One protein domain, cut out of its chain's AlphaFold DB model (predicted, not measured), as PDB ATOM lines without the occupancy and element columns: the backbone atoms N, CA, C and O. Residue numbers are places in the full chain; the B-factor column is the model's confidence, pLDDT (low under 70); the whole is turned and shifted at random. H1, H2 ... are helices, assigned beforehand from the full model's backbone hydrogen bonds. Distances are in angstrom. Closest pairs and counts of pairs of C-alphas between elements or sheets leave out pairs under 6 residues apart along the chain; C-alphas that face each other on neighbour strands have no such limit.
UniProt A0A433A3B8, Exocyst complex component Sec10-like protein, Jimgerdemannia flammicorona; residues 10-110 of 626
ATOM      1  N   LEU A  10      -4.358  30.298  16.702       68.06
ATOM      2  CA  LEU A  10      -5.430  29.406  16.248       68.06
ATOM      3  C   LEU A  10      -5.767  29.553  14.757       68.06
ATOM      4  O   LEU A  10      -6.221  28.580  14.147       68.06
ATOM      5  N   ASP A  11      -5.495  30.711  14.146       65.75
ATOM      6  CA  ASP A  11      -5.820  30.979  12.739       65.75
ATOM      7  C   ASP A  11      -5.050  30.054  11.781       65.75
ATOM      8  O   ASP A  11      -5.539  29.733  10.695       65.75
ATOM      9  N   ASN A  12      -3.886  29.545  12.204       64.81
ATOM     10  CA  ASN A  12      -3.101  28.559  11.450       64.81
ATOM     11  C   ASN A  12      -3.853  27.232  11.236       64.81
ATOM     12  O   ASN A  12      -3.596  26.508  10.273       64.81
ATOM     13  N   PHE A  13      -4.816  26.911  12.106       68.38
ATOM     14  CA  PHE A  13      -5.591  25.670  12.051       68.38
ATOM     15  C   PHE A  13      -7.051  25.878  11.618       68.38
ATOM     16  O   PHE A  13      -7.891  25.013  11.896       68.38
ATOM     17  N   SER A  14      -7.343  27.015  10.977       61.59
ATOM     18  CA  SER A  14      -8.668  27.395  10.460       61.59
ATOM     19  C   SER A  14      -9.102  26.612   9.214       61.59
ATOM     20  O   SER A  14     -10.296  26.519   8.933       61.59
ATOM     21  N   THR A  15      -8.157  26.015   8.482       56.50
ATOM     22  CA  THR A  15      -8.406  25.205   7.280       56.50
ATOM     23  C   THR A  15      -7.835  23.793   7.409       56.50
ATOM     24  O   THR A  15      -6.983  23.520   8.256       56.50
ATOM     25  N   VAL A  16      -8.287  22.897   6.528       54.50
ATOM     26  CA  VAL A  16      -7.694  21.572   6.296       54.50
ATOM     27  C   VAL A  16      -7.274  21.509   4.817       54.50
ATOM     28  O   VAL A  16      -8.155  21.630   3.964       54.50
ATOM     29  N   PRO A  17      -5.979  21.344   4.479       56.84
ATOM     30  CA  PRO A  17      -4.821  21.279   5.380       56.84
ATOM     31  C   PRO A  17      -4.586  22.588   6.170       56.84
ATOM     32  O   PRO A  17      -5.144  23.628   5.799       56.84
ATOM     33  N   PRO A  18      -3.780  22.546   7.253       63.06
ATOM     34  CA  PRO A  18      -3.425  23.727   8.039       63.06
ATOM     35  C   PRO A  18      -2.824  24.823   7.157       63.06
ATOM     36  O   PRO A  18      -2.034  24.552   6.254       63.06
ATOM     37  N   ASN A  19      -3.202  26.070   7.414       69.75
ATOM     38  CA  ASN A  19      -2.730  27.215   6.652       69.75
ATOM     39  C   ASN A  19      -1.566  27.863   7.401       69.75
ATOM     40  O   ASN A  19      -1.786  28.548   8.389       69.75
ATOM     41  N   GLU A  20      -0.339  27.706   6.911       72.75
ATOM     42  CA  GLU A  20       0.861  28.292   7.532       72.75
ATOM     43  C   GLU A  20       0.995  29.813   7.305       72.75
ATOM     44  O   GLU A  20       1.919  30.448   7.820       72.75
ATOM     45  N   LYS A  21       0.095  30.435   6.524       76.12
ATOM     46  CA  LYS A  21       0.162  31.875   6.215       76.12
ATOM     47  C   LYS A  21       0.103  32.786   7.450       76.12
ATOM     48  O   LYS A  21       0.930  33.689   7.483       76.12
ATOM     49  N   PRO A  22      -0.760  32.587   8.469       79.81
ATOM     50  CA  PRO A  22      -0.796  33.460   9.645       79.81
ATOM     51  C   PRO A  22       0.526  33.449  10.427       79.81
ATOM     52  O   PRO A  22       1.008  34.511  10.811       79.81
ATOM     53  N   LEU A  23       1.170  32.283  10.576       81.50
ATOM     54  CA  LEU A  23       2.529  32.148  11.114       81.50
ATOM     55  C   LEU A  23       3.558  32.893  10.244       81.50
ATOM     56  O   LEU A  23       4.393  33.627  10.775       81.50
ATOM     57  N   MET A  24       3.504  32.740   8.916       83.19
ATOM     58  CA  MET A  24       4.393  33.465   7.997       83.19
ATOM     59  C   MET A  24       4.194  34.983   8.041       83.19
ATOM     60  O   MET A  24       5.177  35.724   8.029       83.19
ATOM     61  N   ASP A  25       2.955  35.454   8.137       83.31
ATOM     62  CA  ASP A  25       2.608  36.871   8.206       83.31
ATOM     63  C   ASP A  25       3.009  37.488   9.561       83.31
ATOM     64  O   ASP A  25       3.580  38.586   9.583       83.31
ATOM     65  N   PHE A  26       2.810  36.764  10.671       85.69
ATOM     66  CA  PHE A  26       3.302  37.133  12.003       85.69
ATOM     67  C   PHE A  26       4.832  37.253  12.012       85.69
ATOM     68  O   PHE A  26       5.372  38.323  12.300       85.69
ATOM     69  N   MET A  27       5.544  36.197  11.601       85.44
ATOM     70  CA  MET A  27       7.013  36.170  11.556       85.44
ATOM     71  C   MET A  27       7.587  37.224  10.595       85.44
ATOM     72  O   MET A  27       8.635  37.812  10.869       85.44
ATOM     73  N   ARG A  28       6.902  37.521   9.481       87.00
ATOM     74  CA  ARG A  28       7.275  38.619   8.576       87.00
ATOM     75  C   ARG A  28       7.119  39.977   9.255       87.00
ATOM     76  O   ARG A  28       8.032  40.787   9.152       87.00
ATOM     77  N   THR A  29       6.013  40.230   9.955       86.94
ATOM     78  CA  THR A  29       5.815  41.504  10.667       86.94
ATOM     79  C   THR A  29       6.825  41.666  11.807       86.94
ATOM     80  O   THR A  29       7.430  42.727  11.929       86.94
ATOM     81  N   MET A  30       7.127  40.597  12.553       86.25
ATOM     82  CA  MET A  30       8.211  40.578  13.547       86.25
ATOM     83  C   MET A  30       9.576  40.920  12.927       86.25
ATOM     84  O   MET A  30      10.343  41.702  13.484       86.25
ATOM     85  N   LYS A  31       9.873  40.389  11.733       87.12
ATOM     86  CA  LYS A  31      11.091  40.698  10.968       87.12
ATOM     87  C   LYS A  31      11.162  42.151  10.489       87.12
ATOM     88  O   LYS A  31      12.259  42.700  10.415       87.12
ATOM     89  N   GLU A  32      10.038  42.756  10.119       87.50
ATOM     90  CA  GLU A  32       9.969  44.182   9.771       87.50
ATOM     91  C   GLU A  32      10.217  45.048  11.017       87.50
ATOM     92  O   GLU A  32      11.078  45.927  10.997       87.50
ATOM     93  N   GLU A  33       9.552  44.731  12.130       87.00
ATOM     94  CA  GLU A  33       9.651  45.481  13.384       87.00
ATOM     95  C   GLU A  33      11.063  45.427  13.994       87.00
ATOM     96  O   GLU A  33      11.619  46.465  14.354       87.00
ATOM     97  N   LEU A  34      11.714  44.254  14.007       86.75
ATOM     98  CA  LEU A  34      13.110  44.109  14.452       86.75
ATOM     99  C   LEU A  34      14.086  45.014  13.675       86.75
ATOM    100  O   LEU A  34      15.049  45.513  14.262       86.75
ATOM    101  N   LYS A  35      13.852  45.257  12.374       87.12
ATOM    102  CA  LYS A  35      14.670  46.188  11.571       87.12
ATOM    103  C   LYS A  35      14.389  47.645  11.937       87.12
ATOM    104  O   LYS A  35      15.327  48.437  12.005       87.12
ATOM    105  N   THR A  36      13.123  48.003  12.147       87.75
ATOM    106  CA  THR A  36      12.718  49.361  12.545       87.75
ATOM    107  C   THR A  36      13.324  49.721  13.900       87.75
ATOM    108  O   THR A  36      13.989  50.749  14.023       87.75
ATOM    109  N   GLN A  37      13.207  48.823  14.881       86.88
ATOM    110  CA  GLN A  37      13.778  49.013  16.213       86.88
ATOM    111  C   GLN A  37      15.316  48.984  16.206       86.88
ATOM    112  O   GLN A  37      15.933  49.781  16.902       86.88
ATOM    113  N   SER A  38      15.962  48.161  15.365       85.69
ATOM    114  CA  SER A  38      17.430  48.181  15.179       85.69
ATOM    115  C   SER A  38      17.955  49.559  14.743       85.69
ATOM    116  O   SER A  38      18.978  50.019  15.254       85.69
ATOM    117  N   ARG A  39      17.237  50.248  13.842       86.00
ATOM    118  CA  ARG A  39      17.578  51.618  13.419       86.00
ATOM    119  C   ARG A  39      17.403  52.613  14.561       86.00
ATOM    120  O   ARG A  39      18.359  53.300  14.900       86.00
ATOM    121  N   LEU A  40      16.225  52.626  15.190       86.56
ATOM    122  CA  LEU A  40      15.910  53.553  16.279       86.56
ATOM    123  C   LEU A  40      16.875  53.399  17.465       86.56
ATOM    124  O   LEU A  40      17.396  54.388  17.975       86.56
ATOM    125  N   ILE A  41      17.171  52.162  17.875       86.69
ATOM    126  CA  ILE A  41      18.112  51.883  18.968       86.69
ATOM    127  C   ILE A  41      19.517  52.392  18.622       86.69
ATOM    128  O   ILE A  41      20.185  52.952  19.487       86.69
ATOM    129  N   GLY A  42      19.949  52.247  17.367       84.25
ATOM    130  CA  GLY A  42      21.245  52.737  16.902       84.25
ATOM    131  C   GLY A  42      21.358  54.252  16.713       84.25
ATOM    132  O   GLY A  42      22.472  54.765  16.676       84.25
ATOM    133  N   GLU A  43      20.235  54.964  16.600       85.81
ATOM    134  CA  GLU A  43      20.189  56.432  16.580       85.81
ATOM    135  C   GLU A  43      20.130  57.027  17.998       85.81
ATOM    136  O   GLU A  43      20.686  58.097  18.241       85.81
ATOM    137  N   VAL A  44      19.473  56.337  18.940       89.31
ATOM    138  CA  VAL A  44      19.191  56.850  20.294       89.31
ATOM    139  C   VAL A  44      20.231  56.428  21.338       89.31
ATOM    140  O   VAL A  44      20.531  57.209  22.242       89.31
ATOM    141  N   PHE A  45      20.786  55.213  21.253       86.69
ATOM    142  CA  PHE A  45      21.639  54.644  22.304       86.69
ATOM    143  C   PHE A  45      23.093  54.429  21.851       86.69
ATOM    144  O   PHE A  45      23.343  54.005  20.722       86.69
ATOM    145  N   PRO A  46      24.085  54.644  22.739       82.25
ATOM    146  CA  PRO A  46      25.472  54.311  22.445       82.25
ATOM    147  C   PRO A  46      25.667  52.789  22.381       82.25
ATOM    148  O   PRO A  46      25.099  52.041  23.178       82.25
ATOM    149  N   ALA A  47      26.547  52.328  21.488       76.06
ATOM    150  CA  ALA A  47      26.814  50.900  21.277       76.06
ATOM    151  C   ALA A  47      27.296  50.145  22.537       76.06
ATOM    152  O   ALA A  47      27.137  48.931  22.624       76.06
ATOM    153  N   SER A  48      27.848  50.850  23.531       76.31
ATOM    154  CA  SER A  48      28.263  50.284  24.822       76.31
ATOM    155  C   SER A  48      27.106  49.865  25.736       76.31
ATOM    156  O   SER A  48      27.342  49.124  26.685       76.31
ATOM    157  N   ALA A  49      25.879  50.332  25.484       80.25
ATOM    158  CA  ALA A  49      24.716  50.039  26.324       80.25
ATOM    159  C   ALA A  49      24.021  48.706  25.979       80.25
ATOM    160  O   ALA A  49      23.138  48.284  26.719       80.25
ATOM    161  N   ASP A  50      24.389  48.063  24.861       83.00
ATOM    162  CA  ASP A  50      23.933  46.722  24.438       83.00
ATOM    163  C   ASP A  50      22.398  46.513  24.424       83.00
ATOM    164  O   ASP A  50      21.880  45.396  24.492       83.00
ATOM    165  N   VAL A  51      21.649  47.616  24.295       87.06
ATOM    166  CA  VAL A  51      20.180  47.670  24.397       87.06
ATOM    167  C   VAL A  51      19.505  46.750  23.379       87.06
ATOM    168  O   VAL A  51      18.462  46.171  23.666       87.06
ATOM    169  N   TYR A  52      20.118  46.558  22.208       86.31
ATOM    170  CA  TYR A  52      19.590  45.681  21.162       86.31
ATOM    171  C   TYR A  52      19.587  44.196  21.562       86.31
ATOM    172  O   TYR A  52      18.680  43.466  21.166       86.31
ATOM    173  N   TYR A  53      20.545  43.749  22.386       87.94
ATOM    174  CA  TYR A  53      20.536  42.386  22.923       87.94
ATOM    175  C   TYR A  53      19.419  42.195  23.951       87.94
ATOM    176  O   TYR A  53      18.668  41.230  23.856       87.94
ATOM    177  N   VAL A  54      19.272  43.140  24.888       88.81
ATOM    178  CA  VAL A  54      18.227  43.101  25.929       88.81
ATOM    179  C   VAL A  54      16.828  43.204  25.311       88.81
ATOM    180  O   VAL A  54      15.920  42.477  25.702       88.81
ATOM    181  N   PHE A  55      16.658  44.053  24.294       89.06
ATOM    182  CA  PHE A  55      15.432  44.118  23.500       89.06
ATOM    183  C   PHE A  55      15.146  42.783  22.798       89.06
ATOM    184  O   PHE A  55      14.026  42.288  22.868       89.06
ATOM    185  N   GLY A  56      16.161  42.163  22.186       87.88
ATOM    186  CA  GLY A  56      16.054  40.819  21.623       87.88
ATOM    187  C   GLY A  56      15.607  39.778  22.647       87.88
ATOM    188  O   GLY A  56      14.669  39.038  22.382       87.88
ATOM    189  N   GLU A  57      16.231  39.745  23.825       89.94
ATOM    190  CA  GLU A  57      15.854  38.838  24.916       89.94
ATOM    191  C   GLU A  57      14.369  38.988  25.271       89.94
ATOM    192  O   GLU A  57      13.640  38.004  25.207       89.94
ATOM    193  N   ARG A  58      13.881  40.216  25.499       90.12
ATOM    194  CA  ARG A  58      12.453  40.491  25.753       90.12
ATOM    195  C   ARG A  58      11.546  40.048  24.593       90.12
ATOM    196  O   ARG A  58      10.500  39.454  24.821       90.12
ATOM    197  N   VAL A  59      11.938  40.288  23.339       90.00
ATOM    198  CA  VAL A  59      11.142  39.891  22.160       90.00
ATOM    199  C   VAL A  59      11.047  38.368  22.008       90.00
ATOM    200  O   VAL A  59       9.982  37.857  21.659       90.00
ATOM    201  N   PHE A  60      12.129  37.630  22.259       89.88
ATOM    202  CA  PHE A  60      12.120  36.169  22.171       89.88
ATOM    203  C   PHE A  60      11.438  35.526  23.393       89.88
ATOM    204  O   PHE A  60      10.600  34.643  23.218       89.88
ATOM    205  N   GLU A  61      11.729  35.990  24.613       89.31
ATOM    206  CA  GLU A  61      11.138  35.450  25.846       89.31
ATOM    207  C   GLU A  61       9.658  35.801  26.006       89.31
ATOM    208  O   GLU A  61       8.854  34.907  26.234       89.31
ATOM    209  N   ASP A  62       9.278  37.071  25.868       87.62
ATOM    210  CA  ASP A  62       7.931  37.503  26.248       87.62
ATOM    211  C   ASP A  62       6.940  37.333  25.079       87.62
ATOM    212  O   ASP A  62       5.827  36.858  25.270       87.62
ATOM    213  N   VAL A  63       7.344  37.663  23.844       87.81
ATOM    214  CA  VAL A  63       6.419  37.762  22.690       87.81
ATOM    215  C   VAL A  63       6.451  36.511  21.813       87.81
ATOM    216  O   VAL A  63       5.407  35.994  21.410       87.81
ATOM    217  N   LEU A  64       7.648  36.019  21.478       88.12
ATOM    218  CA  LEU A  64       7.777  34.849  20.613       88.12
ATOM    219  C   LEU A  64       7.428  33.562  21.364       88.12
ATOM    220  O   LEU A  64       6.718  32.728  20.806       88.12
ATOM    221  N   THR A  65       7.861  33.417  22.621       89.81
ATOM    222  CA  THR A  65       7.561  32.216  23.418       89.81
ATOM    223  C   THR A  65       6.056  32.053  23.634       89.81
ATOM    224  O   THR A  65       5.557  30.966  23.373       89.81
ATOM    225  N   GLU A  66       5.313  33.106  24.005       88.12
ATOM    226  CA  GLU A  66       3.850  33.046  24.196       88.12
ATOM    227  C   GLU A  66       3.110  32.587  22.925       88.12
ATOM    228  O   GLU A  66       2.252  31.698  22.969       88.12
ATOM    229  N   TYR A  67       3.472  33.152  21.765       87.38
ATOM    230  CA  TYR A  67       2.885  32.758  20.483       87.38
ATOM    231  C   TYR A  67       3.228  31.304  20.126       87.38
ATOM    232  O   TYR A  67       2.359  30.545  19.688       87.38
ATOM    233  N   VAL A  68       4.491  30.905  20.310       88.44
ATOM    234  CA  VAL A  68       4.990  29.580  19.923       88.44
ATOM    235  C   VAL A  68       4.450  28.480  20.832       88.44
ATOM    236  O   VAL A  68       3.970  27.480  20.306       88.44
ATOM    237  N   THR A  69       4.446  28.642  22.157       89.06
ATOM    238  CA  THR A  69       3.879  27.636  23.073       89.06
ATOM    239  C   THR A  69       2.396  27.416  22.785       89.06
ATOM    240  O   THR A  69       1.977  26.279  22.565       89.06
ATOM    241  N   THR A  70       1.624  28.497  22.637       88.38
ATOM    242  CA  THR A  70       0.201  28.431  22.275       88.38
ATOM    243  C   THR A  70      -0.017  27.745  20.921       88.38
ATOM    244  O   THR A  70      -0.937  26.938  20.773       88.38
ATOM    245  N   LEU A  71       0.819  28.028  19.916       86.94
ATOM    246  CA  LEU A  71       0.745  27.371  18.608       86.94
ATOM    247  C   LEU A  71       1.038  25.864  18.710       86.94
ATOM    248  O   LEU A  71       0.295  25.055  18.152       86.94
ATOM    249  N   LEU A  72       2.099  25.489  19.428       88.50
ATOM    250  CA  LEU A  72       2.557  24.107  19.548       88.50
ATOM    251  C   LEU A  72       1.611  23.242  20.388       88.50
ATOM    252  O   LEU A  72       1.327  22.115  19.987       88.50
ATOM    253  N   GLU A  73       1.044  23.768  21.476       87.81
ATOM    254  CA  GLU A  73      -0.006  23.075  22.232       87.81
ATOM    255  C   GLU A  73      -1.217  22.741  21.352       87.81
ATOM    256  O   GLU A  73      -1.755  21.634  21.408       87.81
ATOM    257  N   ASN A  74      -1.655  23.690  20.522       86.25
ATOM    258  CA  ASN A  74      -2.800  23.488  19.639       86.25
ATOM    259  C   ASN A  74      -2.477  22.562  18.456       86.25
ATOM    260  O   ASN A  74      -3.351  21.799  18.043       86.25
ATOM    261  N   ALA A  75      -1.235  22.560  17.959       86.38
ATOM    262  CA  ALA A  75      -0.768  21.562  16.996       86.38
ATOM    263  C   ALA A  75      -0.811  20.153  17.612       86.38
ATOM    264  O   ALA A  75      -1.443  19.259  17.049       86.38
ATOM    265  N   PHE A  76      -0.234  19.984  18.808       88.12
ATOM    266  CA  PHE A  76      -0.150  18.707  19.523       88.12
ATOM    267  C   PHE A  76      -1.525  18.110  19.849       88.12
ATOM    268  O   PHE A  76      -1.731  16.908  19.698       88.12
ATOM    269  N   ARG A  77      -2.501  18.949  20.227       87.00
ATOM    270  CA  ARG A  77      -3.894  18.523  20.461       87.00
ATOM    271  C   ARG A  77      -4.612  18.027  19.199       87.00
ATOM    272  O   ARG A  77      -5.620  17.338  19.334       87.00
ATOM    273  N   LYS A  78      -4.155  18.405  17.996       86.00
ATOM    274  CA  LYS A  78      -4.750  17.971  16.720       86.00
ATOM    275  C   LYS A  78      -4.061  16.734  16.157       86.00
ATOM    276  O   LYS A  78      -4.749  15.777  15.815       86.00
ATOM    277  N   ASP A  79      -2.738  16.770  16.029       86.31
ATOM    278  CA  ASP A  79      -1.946  15.685  15.450       86.31
ATOM    279  C   ASP A  79      -0.463  15.785  15.858       86.31
ATOM    280  O   ASP A  79       0.116  16.869  15.955       86.31
ATOM    281  N   THR A  80       0.172  14.629  16.062       89.19
ATOM    282  CA  THR A  80       1.591  14.542  16.425       89.19
ATOM    283  C   THR A  80       2.498  14.907  15.249       89.19
ATOM    284  O   THR A  80       3.458  15.646  15.451       89.19
ATOM    285  N   LEU A  81       2.193  14.474  14.016       87.75
ATOM    286  CA  LEU A  81       3.008  14.850  12.850       87.75
ATOM    287  C   LEU A  81       2.932  16.360  12.591       87.75
ATOM    288  O   LEU A  81       3.956  16.986  12.301       87.75
ATOM    289  N   LEU A  82       1.746  16.956  12.742       86.94
ATOM    290  CA  LEU A  82       1.563  18.401  12.685       86.94
ATOM    291  C   LEU A  82       2.420  19.120  13.734       86.94
ATOM    292  O   LEU A  82       3.176  20.015  13.367       86.94
ATOM    293  N   TYR A  83       2.389  18.695  15.001       91.06
ATOM    294  CA  TYR A  83       3.269  19.239  16.045       91.06
ATOM    295  C   TYR A  83       4.758  19.149  15.677       91.06
ATOM    296  O   TYR A  83       5.462  20.159  15.757       91.06
ATOM    297  N   LEU A  84       5.241  17.987  15.223       91.00
ATOM    298  CA  LEU A  84       6.654  17.805  14.865       91.00
ATOM    299  C   LEU A  84       7.059  18.707  13.686       91.00
ATOM    300  O   LEU A  84       8.091  19.387  13.717       91.00
ATOM    301  N   THR A  85       6.205  18.775  12.663       89.12
ATOM    302  CA  THR A  85       6.421  19.593  11.463       89.12
ATOM    303  C   THR A  85       6.414  21.081  11.806       89.12
ATOM    304  O   THR A  85       7.380  21.780  11.486       89.12
ATOM    305  N   THR A  86       5.393  21.559  12.528       88.44
ATOM    306  CA  THR A  86       5.279  22.954  12.972       88.44
ATOM    307  C   THR A  86       6.450  23.347  13.873       88.44
ATOM    308  O   THR A  86       7.045  24.392  13.630       88.44
ATOM    309  N   THR A  87       6.871  22.506  14.826       90.62
ATOM    310  CA  THR A  87       8.046  22.781  15.681       90.62
ATOM    311  C   THR A  87       9.302  23.014  14.839       90.62
ATOM    312  O   THR A  87       9.974  24.039  14.973       90.62
ATOM    313  N   SER A  88       9.578  22.119  13.882       89.25
ATOM    314  CA  SER A  88      10.735  22.238  12.984       89.25
ATOM    315  C   SER A  88      10.664  23.451  12.035       89.25
ATOM    316  O   SER A  88      11.696  23.940  11.561       89.25
ATOM    317  N   LEU A  89       9.456  23.924  11.699       87.56
ATOM    318  CA  LEU A  89       9.220  25.084  10.836       87.56
ATOM    319  C   LEU A  89       9.398  26.389  11.613       87.56
ATOM    320  O   LEU A  89      10.172  27.249  11.190       87.56
ATOM    321  N   VAL A  90       8.738  26.513  12.764       89.69
ATOM    322  CA  VAL A  90       8.857  27.677  13.647       89.69
ATOM    323  C   VAL A  90      10.321  27.866  14.044       89.69
ATOM    324  O   VAL A  90      10.817  28.980  13.926       89.69
ATOM    325  N   PHE A  91      11.055  26.799  14.387       89.88
ATOM    326  CA  PHE A  91      12.484  26.890  14.711       89.88
ATOM    327  C   PHE A  91      13.304  27.508  13.568       89.88
ATOM    328  O   PHE A  91      14.059  28.458  13.785       89.88
ATOM    329  N   LYS A  92      13.102  27.049  12.323       87.56
ATOM    330  CA  LYS A  92      13.740  27.630  11.124       87.56
ATOM    331  C   LYS A  92      13.417  29.123  10.970       87.56
ATOM    332  O   LYS A  92      14.284  29.907  10.586       87.56
ATOM    333  N   MET A  93      12.188  29.533  11.277       87.62
ATOM    334  CA  MET A  93      11.760  30.932  11.188       87.62
ATOM    335  C   MET A  93      12.338  31.793  12.321       87.62
ATOM    336  O   MET A  93      12.819  32.891  12.050       87.62
ATOM    337  N   SER A  94      12.389  31.282  13.556       89.81
ATOM    338  CA  SER A  94      13.056  31.924  14.698       89.81
ATOM    339  C   SER A  94      14.556  32.121  14.449       89.81
ATOM    340  O   SER A  94      15.095  33.183  14.749       89.81
ATOM    341  N   MET A  95      15.221  31.146  13.824       88.69
ATOM    342  CA  MET A  95      16.615  31.269  13.386       88.69
ATOM    343  C   MET A  95      16.788  32.365  12.321       88.69
ATOM    344  O   MET A  95      17.680  33.200  12.442       88.69
ATOM    345  N   HIS A  96      15.879  32.465  11.345       87.44
ATOM    346  CA  HIS A  96      15.883  33.578  10.387       87.44
ATOM    347  C   HIS A  96      15.568  34.952  11.008       87.44
ATOM    348  O   HIS A  96      15.954  35.969  10.429       87.44
ATOM    349  N   LEU A  97      14.881  35.022  12.155       88.00
ATOM    350  CA  LEU A  97      14.755  36.265  12.930       88.00
ATOM    351  C   LEU A  97      16.082  36.622  13.616       88.00
ATOM    352  O   LEU A  97      16.490  37.782  13.573       88.00
ATOM    353  N   ALA A  98      16.802  35.637  14.163       87.75
ATOM    354  CA  ALA A  98      18.145  35.844  14.708       87.75
ATOM    355  C   ALA A  98      19.147  36.310  13.626       87.75
ATOM    356  O   ALA A  98      19.881  37.271  13.856       87.75
ATOM    357  N   ASP A  99      19.110  35.743  12.413       86.69
ATOM    358  CA  ASP A  99      19.910  36.210  11.262       86.69
ATOM    359  C   ASP A  99      19.669  37.695  10.925       86.69
ATOM    360  O   ASP A  99      20.583  38.418  10.512       86.69
ATOM    361  N   VAL A 100      18.437  38.186  11.108       85.88
ATOM    362  CA  VAL A 100      18.086  39.601  10.888       85.88
ATOM    363  C   VAL A 100      18.721  40.502  11.950       85.88
ATOM    364  O   VAL A 100      19.147  41.606  11.619       85.88
ATOM    365  N   MET A 101      18.880  40.020  13.187       82.75
ATOM    366  CA  MET A 101      19.615  40.738  14.237       82.75
ATOM    367  C   MET A 101      21.134  40.781  13.998       82.75
ATOM    368  O   MET A 101      21.796  41.735  14.403       82.75
ATOM    369  N   ILE A 102      21.693  39.776  13.319       83.25
ATOM    370  CA  ILE A 102      23.114  39.749  12.927       83.25
ATOM    371  C   ILE A 102      23.366  40.708  11.753       83.25
ATOM    372  O   ILE A 102      24.359  41.431  11.722       83.25
ATOM    373  N   THR A 103      22.462  40.717  10.770       81.56
ATOM    374  CA  THR A 103      22.598  41.511   9.533       81.56
ATOM    375  C   THR A 103      22.132  42.967   9.661       81.56
ATOM    376  O   THR A 103      22.368  43.765   8.748       81.56
ATOM    377  N   GLY A 104      21.509  43.330  10.785       70.50
ATOM    378  CA  GLY A 104      21.094  44.692  11.108       70.50
ATOM    379  C   GLY A 104      22.256  45.691  11.097       70.50
ATOM    380  O   GLY A 104      23.336  45.437  11.624       70.50
ATOM    381  N   LYS A 105      22.025  46.857  10.489       65.38
ATOM    382  CA  LYS A 105      22.884  48.045  10.594       65.38
ATOM    383  C   LYS A 105      21.990  49.239  10.948       65.38
ATOM    384  O   LYS A 105      20.903  49.336  10.374       65.38
ATOM    385  N   PRO A 106      22.423  50.149  11.841       63.41
ATOM    386  CA  PRO A 106      23.800  50.334  12.317       63.41
ATOM    387  C   PRO A 106      24.237  49.434  13.490       63.41
ATOM    388  O   PRO A 106      25.439  49.279  13.683       63.41
ATOM    389  N   VAL A 107      23.310  48.819  14.236       69.69
ATOM    390  CA  VAL A 107      23.631  47.918  15.361       69.69
ATOM    391  C   VAL A 107      23.472  46.459  14.932       69.69
ATOM    392  O   VAL A 107      22.355  46.011  14.672       69.69
ATOM    393  N   SER A 108      24.589  45.729  14.891       75.25
ATOM    394  CA  SER A 108      24.661  44.295  14.580       75.25
ATOM    395  C   SER A 108      25.012  43.480  15.823       75.25
ATOM    396  O   SER A 108      25.964  43.822  16.528       75.25
ATOM    397  N   LEU A 109      24.308  42.374  16.055       79.12
ATOM    398  CA  LEU A 109      24.626  41.433  17.129       79.12
ATOM    399  C   LEU A 109      25.588  40.329  16.647       79.12
ATOM    400  O   LEU A 109      25.545  39.916  15.489       79.12
ATOM    401  N   ASP A 110      26.442  39.820  17.540       83.50
ATOM    402  CA  ASP A 110      27.266  38.640  17.249       83.50
ATOM    403  C   ASP A 110      26.406  37.383  16.992       83.50
ATOM    404  O   ASP A 110      25.350  37.184  17.604       83.50
TER     405      ASP A 110
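Overview. This is residues 10 to 110 of the 626 residues of the protein "Exocyst complex component Sec10-like protein" of Jimgerdemannia flammicorona (UniProt A0A433A3B8). Three long helices, H2, H3 and H4, lie lengthwise in an up-and-down bundle, each running against the one before it, and together make a rod; their centres form a triangle. The short H1 sits at one end of the rod, by the start of H2. The printed part has 101 residues with four named helices, in the order H1, H2, H3, H4, and no named strand; the class is all helix. It is only just loose, close to compact, with a radius of gyration of the C-alphas of 15.5 A and spans of 48 by 19 by 18 A.

Arrangement. Start at H1, residues 10 to 13, which touches H2, residues 21 to 44, at residues 21 to 23 of H2 alone; the closest C-alphas, of Asn 12 and Pro 22, are 5.7 A apart. Next comes H3, residues 51 to 78: it forms a hairpin with H2, opposite ways at a shallow tilt of 9 degrees. These two only just touch, with 3 pairs of C-alphas within 8 A, the closest being Ile 41 and Tyr 52 at 6.7 A. H3 and H4, residues 80 to 103, form a second hairpin at a shallow tilt of 14 degrees; look at the C-alphas of Ala 75 and Tyr 83, their closest, 4.8 A apart. H4 also touches H2, the same way at 22 degrees, a shallow tilt, with the C-alphas of Lys 31 and Leu 97 closest at 6.1 A. H1 and H4 are apart. Every O i to N i+4 pair is within hydrogen-bond range in H4, against 19 of 20 in H2 and 21 of 24 in H3; H1 is too short for such a pair.

Along the chain. Find C-alpha 10, where H1 begins, at (-5.430, 29.406, 16.248). H2 measures 34.4 A from first to last C-alpha. H3, 39.5 A, has a kink of 29 degrees near residue 66. H4, 34.9 A, ends at C-alpha 103, (22.598, 41.511, 9.533).

Size, cuts and confidence. The C-alphas farthest apart, of Val 16 and Ser 48, are 49.6 A from each other. The printed part has no cut and no long link. Confidence is under 70 at residues 10 to 19 and 105 to 107.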